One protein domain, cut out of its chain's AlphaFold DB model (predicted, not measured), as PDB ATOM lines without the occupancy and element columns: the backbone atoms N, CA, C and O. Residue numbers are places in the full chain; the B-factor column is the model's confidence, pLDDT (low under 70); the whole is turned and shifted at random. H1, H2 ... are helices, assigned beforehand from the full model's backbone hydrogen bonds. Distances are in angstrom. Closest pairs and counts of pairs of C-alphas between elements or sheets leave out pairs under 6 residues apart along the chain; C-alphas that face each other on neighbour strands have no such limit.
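What this domain is: This is residues 32 to 81 of the 422 residues of a protein of Clostridium scindens (strain ATCC 35704 / DSM 5676 / VPI 13733 / 19) (UniProt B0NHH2). The main picture is a flat, open chain of three helices: H1 meets the first residues of the longer H2 at a steep angle, H2 runs away from H1, and the short H3 folds back on H2 farther along. Between H1 and H2, residues 44 to 58 run out as a long loop and return, with residues 47 to 48 and 54 to 55 paired antiparallel. The printed part has 50 residues, 27 of them in three named helices, H1, H2 and H3 along the chain, with no named strand; the class is all helix. It is only just loose, close to compact, with a radius of gyration of the C-alphas of 11.9 A and spans of 29 by 27 by 13 A.

Where its parts are: H1 is residues 35 to 43, 12.4 A long, and begins at C-alpha 35 (200.419, 136.760, 194.297). H2, residues 59 to 72, is 20.3 A long and begins at C-alpha 59 (199.602, 142.540, 202.047). H3, residues 74 to 77, is 5.2 A long and ends at C-alpha 77 (205.423, 130.777, 211.209).

How they stand to each other: H1 and H2 touch at a steep tilt of 63 degrees and run opposite ways. Their closest C-alphas, those of Tyr 39 and Pro 59, are 4.8 A apart, and H2 touches H1 with residues 59 to 63 alone. H2 touches H3 with residues 65 to 69 alone; the closest C-alphas, those of Leu 68 and Ala 76, are 5.6 A apart. H1 and H3 are apart. In H1 and H2 every O i to N i+4 pair is within hydrogen-bond range, and H3 is too short for such a pair.

The domain as a whole: The two C-alphas farthest apart, those of Ala 33 and Glu 81, are 35.4 A apart. The printed part has no cut. The link from H1 to H2, 15 residues, is long, and that from H2 to H3, 1 residue, is tight. The mean pLDDT of the printed part is 86.9, and residues 80 to 81 are under 70.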
ATOM      1  N   ASP A  32     193.642 134.676 191.573       93.19
ATOM      2  CA  ASP A  32     193.996 136.054 191.259       93.19
ATOM      3  C   ASP A  32     195.115 136.152 190.207       93.19
ATOM      4  O   ASP A  32     195.995 135.300 190.121       93.19
ATOM      5  N   ALA A  33     195.157 137.261 189.464       85.75
ATOM      6  CA  ALA A  33     196.139 137.483 188.392       85.75
ATOM      7  C   ALA A  33     197.610 137.526 188.863       85.75
ATOM      8  O   ALA A  33     198.531 137.438 188.053       85.75
ATOM      9  N   SER A  34     197.863 137.706 190.163       90.38
ATOM     10  CA  SER A  34     199.206 137.657 190.751       90.38
ATOM     11  C   SER A  34     199.151 137.380 192.256       90.38
ATOM     12  O   SER A  34     198.146 137.662 192.911       90.38
ATOM     13  N   ARG A  35     200.276 136.935 192.838       88.75
ATOM     14  CA  ARG A  35     200.419 136.760 194.297       88.75
ATOM     15  C   ARG A  35     200.081 138.036 195.078       88.75
ATOM     16  O   ARG A  35     199.448 137.969 196.124       88.75
ATOM     17  N   ASN A  36     200.458 139.207 194.557       89.94
ATOM     18  CA  ASN A  36     200.154 140.489 195.201       89.94
ATOM     19  C   ASN A  36     198.661 140.837 195.159       89.94
ATOM     20  O   ASN A  36     198.152 141.361 196.149       89.94
ATOM     21  N   ALA A  37     197.967 140.526 194.061       88.88
ATOM     22  CA  ALA A  37     196.517 140.703 193.970       88.88
ATOM     23  C   ALA A  37     195.790 139.799 194.981       88.88
ATOM     24  O   ALA A  37     194.923 140.274 195.712       88.88
ATOM     25  N   TYR A  38     196.240 138.546 195.126       92.62
ATOM     26  CA  TYR A  38     195.756 137.645 196.174       92.62
ATOM     27  C   TYR A  38     195.969 138.232 197.579       92.62
ATOM     28  O   TYR A  38     195.023 138.302 198.363       92.62
ATOM     29  N   TYR A  39     197.176 138.726 197.893       94.12
ATOM     30  CA  TYR A  39     197.459 139.331 199.201       94.12
ATOM     31  C   TYR A  39     196.564 140.537 199.499       94.12
ATOM     32  O   TYR A  39     196.130 140.703 200.637       94.12
ATOM     33  N   GLN A  40     196.300 141.384 198.502       91.50
ATOM     34  CA  GLN A  40     195.408 142.535 198.643       91.50
ATOM     35  C   GLN A  40     193.974 142.093 198.928       91.50
ATOM     36  O   GLN A  40     193.394 142.566 199.900       91.50
ATOM     37  N   ARG A  41     193.446 141.126 198.168       93.25
ATOM     38  CA  ARG A  41     192.088 140.600 198.356       93.25
ATOM     39  C   ARG A  41     191.877 140.009 199.750       93.25
ATOM     40  O   ARG A  41     190.913 140.351 200.425       93.25
ATOM     41  N   ILE A  42     192.786 139.154 200.225       91.19
ATOM     42  CA  ILE A  42     192.610 138.499 201.536       91.19
ATOM     43  C   ILE A  42     192.857 139.429 202.732       91.19
ATOM     44  O   ILE A  42     192.525 139.070 203.858       91.19
ATOM     45  N   THR A  43     193.455 140.604 202.511       92.56
ATOM     46  CA  THR A  43     193.685 141.615 203.560       92.56
ATOM     47  C   THR A  43     192.792 142.851 203.427       92.56
ATOM     48  O   THR A  43     192.900 143.783 204.227       92.56
ATOM     49  N   GLU A  44     191.875 142.852 202.455       91.25
ATOM     50  CA  GLU A  44     190.886 143.911 202.251       91.25
ATOM     51  C   GLU A  44     189.956 144.057 203.461       91.25
ATOM     52  O   GLU A  44     189.614 145.173 203.861       91.25
ATOM     53  N   ASN A  45     189.619 142.934 204.100       89.19
ATOM     54  CA  ASN A  45     188.827 142.881 205.320       89.19
ATOM     55  C   ASN A  45     189.661 142.359 206.503       89.19
ATOM     56  O   ASN A  45     190.617 141.606 206.305       89.19
ATOM     57  N   PRO A  46     189.334 142.760 207.747       89.62
ATOM     58  CA  PRO A  46     189.968 142.201 208.934       89.62
ATOM     59  C   PRO A  46     189.748 140.686 209.033       89.62
ATOM     60  O   PRO A  46     188.682 140.187 208.680       89.62
ATOM     61  N   LEU A  47     190.748 139.968 209.539       90.62
ATOM     62  CA  LEU A  47     190.707 138.519 209.718       90.62
ATOM     63  C   LEU A  47     190.508 138.181 211.196       90.62
ATOM     64  O   LEU A  47     191.072 138.848 212.066       90.62
ATOM     65  N   THR A  48     189.728 137.138 211.468       89.69
ATOM     66  CA  THR A  48     189.531 136.606 212.820       89.69
ATOM     67  C   THR A  48     190.674 135.664 213.173       89.69
ATOM     68  O   THR A  48     190.944 134.705 212.450       89.69
ATOM     69  N   LEU A  49     191.359 135.956 214.273       88.81
ATOM     70  CA  LEU A  49     192.464 135.178 214.809       88.81
ATOM     71  C   LEU A  49     191.936 133.962 215.592       88.81
ATOM     72  O   LEU A  49     190.782 133.959 216.023       88.81
ATOM     73  N   PRO A  50     192.780 132.941 215.834       82.31
ATOM     74  CA  PRO A  50     192.406 131.772 216.637       82.31
ATOM     75  C   PRO A  50     191.923 132.085 218.062       82.31
ATOM     76  O   PRO A  50     191.156 131.312 218.621       82.31
ATOM     77  N   ASP A  51     192.336 133.220 218.633       80.94
ATOM     78  CA  ASP A  51     191.914 133.700 219.958       80.94
ATOM     79  C   ASP A  51     190.574 134.469 219.937       80.94
ATOM     80  O   ASP A  51     190.131 134.989 220.960       80.94
ATOM     81  N   GLY A  52     189.925 134.562 218.769       81.19
ATOM     82  CA  GLY A  52     188.668 135.280 218.559       81.19
ATOM     83  C   GLY A  52     188.824 136.785 218.328       81.19
ATOM     84  O   GLY A  52     187.833 137.462 218.051       81.19
ATOM     85  N   SER A  53     190.041 137.332 218.405       85.56
ATOM     86  CA  SER A  53     190.290 138.741 218.098       85.56
ATOM     87  C   SER A  53     190.252 139.008 216.590       85.56
ATOM     88  O   SER A  53     190.455 138.116 215.771       85.56
ATOM     89  N   VAL A  54     189.977 140.252 216.194       88.44
ATOM     90  CA  VAL A  54     189.894 140.650 214.783       88.44
ATOM     91  C   VAL A  54     191.027 141.620 214.466       88.44
ATOM     92  O   VAL A  54     191.164 142.657 215.116       88.44
ATOM     93  N   PHE A  55     191.836 141.306 213.454       89.75
ATOM     94  CA  PHE A  55     192.987 142.123 213.070       89.75
ATOM     95  C   PHE A  55     193.088 142.288 211.553       89.75
ATOM     96  O   PHE A  55     192.945 141.337 210.785       89.75
ATOM     97  N   ARG A  56     193.394 143.507 211.100       91.38
ATOM     98  CA  ARG A  56     193.639 143.802 209.683       91.38
ATOM     99  C   ARG A  56     195.137 143.735 209.391       91.38
ATOM    100  O   ARG A  56     195.903 144.582 209.844       91.38
ATOM    101  N   TYR A  57     195.553 142.734 208.623       90.50
ATOM    102  CA  TYR A  57     196.943 142.594 208.189       90.50
ATOM    103  C   TYR A  57     197.234 143.423 206.937       90.50
ATOM    104  O   TYR A  57     196.334 143.798 206.201       90.50
ATOM    105  N   SER A  58     198.513 143.714 206.690       91.25
ATOM    106  CA  SER A  58     198.944 144.318 205.425       91.25
ATOM    107  C   SER A  58     199.293 143.229 204.401       91.25
ATOM    108  O   SER A  58     199.808 142.181 204.809       91.25
ATOM    109  N   PRO A  59     199.159 143.479 203.085       90.31
ATOM    110  CA  PRO A  59     199.602 142.540 202.047       90.31
ATOM    111  C   PRO A  59     201.078 142.125 202.196       90.31
ATOM    112  O   PRO A  59     201.450 140.973 201.967       90.31
ATOM    113  N   LYS A  60     201.930 143.051 202.663       90.06
ATOM    114  CA  LYS A  60     203.353 142.787 202.945       90.06
ATOM    115  C   LYS A  60     203.549 141.749 204.051       90.06
ATOM    116  O   LYS A  60     204.535 141.016 204.023       90.06
ATOM    117  N   THR A  61     202.634 141.671 205.017       89.94
ATOM    118  CA  THR A  61     202.700 140.683 206.101       89.94
ATOM    119  C   THR A  61     202.499 139.268 205.563       89.94
ATOM    120  O   THR A  61     203.257 138.376 205.936       89.94
ATOM    121  N   ILE A  62     201.549 139.079 204.642       91.81
ATOM    122  CA  ILE A  62     201.302 137.777 204.008       91.81
ATOM    123  C   ILE A  62     202.500 137.364 203.149       91.81
ATOM    124  O   ILE A  62     203.010 136.255 203.291       91.81
ATOM    125  N   SER A  63     203.024 138.290 202.340       90.69
ATOM    126  CA  SER A  63     204.245 138.068 201.551       90.69
ATOM    127  C   SER A  63     205.435 137.642 202.428       90.69
ATOM    128  O   SER A  63     206.164 136.701 202.108       90.69
ATOM    129  N   LYS A  64     205.590 138.267 203.604       91.31
ATOM    130  CA  LYS A  64     206.607 137.875 204.585       91.31
ATOM    131  C   LYS A  64     206.390 136.456 205.120       91.31
ATOM    132  O   LYS A  64     207.369 135.738 205.292       91.31
ATOM    133  N   TRP A  65     205.153 136.045 205.401       93.62
ATOM    134  CA  TRP A  65     204.864 134.683 205.865       93.62
ATOM    135  C   TRP A  65     205.169 133.626 204.803       93.62
ATOM    136  O   TRP A  65     205.759 132.608 205.146       93.62
ATOM    137  N   VAL A  66     204.885 133.898 203.524       90.12
ATOM    138  CA  VAL A  66     205.300 133.025 202.410       90.12
ATOM    139  C   VAL A  66     206.818 132.831 202.419       90.12
ATOM    140  O   VAL A  66     207.295 131.700 202.415       90.12
ATOM    141  N   SER A  67     207.580 133.925 202.521       90.44
ATOM    142  CA  SER A  67     209.045 133.863 202.576       90.44
ATOM    143  C   SER A  67     209.565 133.127 203.820       90.44
ATOM    144  O   SER A  67     210.517 132.356 203.728       90.44
ATOM    145  N   LEU A  68     208.946 133.327 204.988       88.69
ATOM    146  CA  LEU A  68     209.325 132.619 206.216       88.69
ATOM    147  C   LEU A  68     209.077 131.113 206.100       88.69
ATOM    148  O   LEU A  68     209.955 130.331 206.453       88.69
ATOM    149  N   TYR A  69     207.921 130.716 205.568       90.06
ATOM    150  CA  TYR A  69     207.580 129.310 205.386       90.06
ATOM    151  C   TYR A  69     208.510 128.616 204.385       90.06
ATOM    152  O   TYR A  69     209.000 127.525 204.658       90.06
ATOM    153  N   GLN A  70     208.828 129.269 203.264       86.44
ATOM    154  CA  GLN A  70     209.759 128.725 202.267       86.44
ATOM    155  C   GLN A  70     211.167 128.479 202.832       86.44
ATOM    156  O   GLN A  70     211.838 127.546 202.404       86.44
ATOM    157  N   ASN A  71     211.607 129.289 203.801       81.75
ATOM    158  CA  ASN A  71     212.949 129.199 204.380       81.75
ATOM    159  C   ASN A  71     213.029 128.361 205.668       81.75
ATOM    160  O   ASN A  71     214.130 128.015 206.090       81.75
ATOM    161  N   GLY A  72     211.907 128.069 206.332       77.12
ATOM    162  CA  GLY A  72     211.935 127.427 207.652       77.12
ATOM    163  C   GLY A  72     210.666 126.682 208.061       77.12
ATOM    164  O   GLY A  72     210.471 126.437 209.250       77.12
ATOM    165  N   GLY A  73     209.800 126.337 207.106       85.69
ATOM    166  CA  GLY A  73     208.609 125.521 207.331       85.69
ATOM    167  C   GLY A  73     207.594 126.143 208.294       85.69
ATOM    168  O   GLY A  73     207.545 127.359 208.493       85.69
ATOM    169  N   ILE A  74     206.751 125.296 208.894       83.56
ATOM    170  CA  ILE A  74     205.698 125.740 209.821       83.56
ATOM    171  C   ILE A  74     206.274 126.354 211.108       83.56
ATOM    172  O   ILE A  74     205.717 127.321 211.627       83.56
ATOM    173  N   ASP A  75     207.444 125.893 211.557       81.12
ATOM    174  CA  ASP A  75     208.128 126.418 212.744       81.12
ATOM    175  C   ASP A  75     208.528 127.893 212.579       81.12
ATOM    176  O   ASP A  75     208.500 128.673 213.534       81.12
ATOM    177  N   ALA A  76     208.851 128.326 211.356       84.25
ATOM    178  CA  ALA A  76     209.139 129.729 211.057       84.25
ATOM    179  C   ALA A  76     207.894 130.635 211.100       84.25
ATOM    180  O   ALA A  76     208.034 131.860 211.194       84.25
ATOM    181  N   LEU A  77     206.688 130.057 211.055       85.94
ATOM    182  CA  LEU A  77     205.423 130.777 211.209       85.94
ATOM    183  C   LEU A  77     204.975 130.890 212.666       85.94
ATOM    184  O   LEU A  77     204.089 131.701 212.947       85.94
ATOM    185  N   MET A  78     205.591 130.150 213.591       84.25
ATOM    186  CA  MET A  78     205.310 130.270 215.020       84.25
ATOM    187  C   MET A  78     205.618 131.699 215.507       84.25
ATOM    188  O   MET A  78     206.603 132.315 215.077       84.25
ATOM    189  N   PRO A  79     204.789 132.292 216.386       70.31
ATOM    190  CA  PRO A  79     205.116 133.558 217.032       70.31
ATOM    191  C   PRO A  79     206.435 133.434 217.805       70.31
ATOM    192  O   PRO A  79     206.497 132.799 218.850       70.31
ATOM    193  N   ARG A  80     207.514 134.038 217.297       62.41
ATOM    194  CA  ARG A  80     208.757 134.167 218.064       62.41
ATOM    195  C   ARG A  80     208.603 135.310 219.056       62.41
ATOM    196  O   ARG A  80     208.275 136.429 218.648       62.41
ATOM    197  N   GLU A  81     208.887 135.056 220.329       51.66
ATOM    198  CA  GLU A  81     209.133 136.145 221.267       51.66
ATOM    199  C   GLU A  81     210.301 136.984 220.740       51.66
ATOM    200  O   GLU A  81     211.405 136.499 220.491       51.66
TER     201      GLU A  81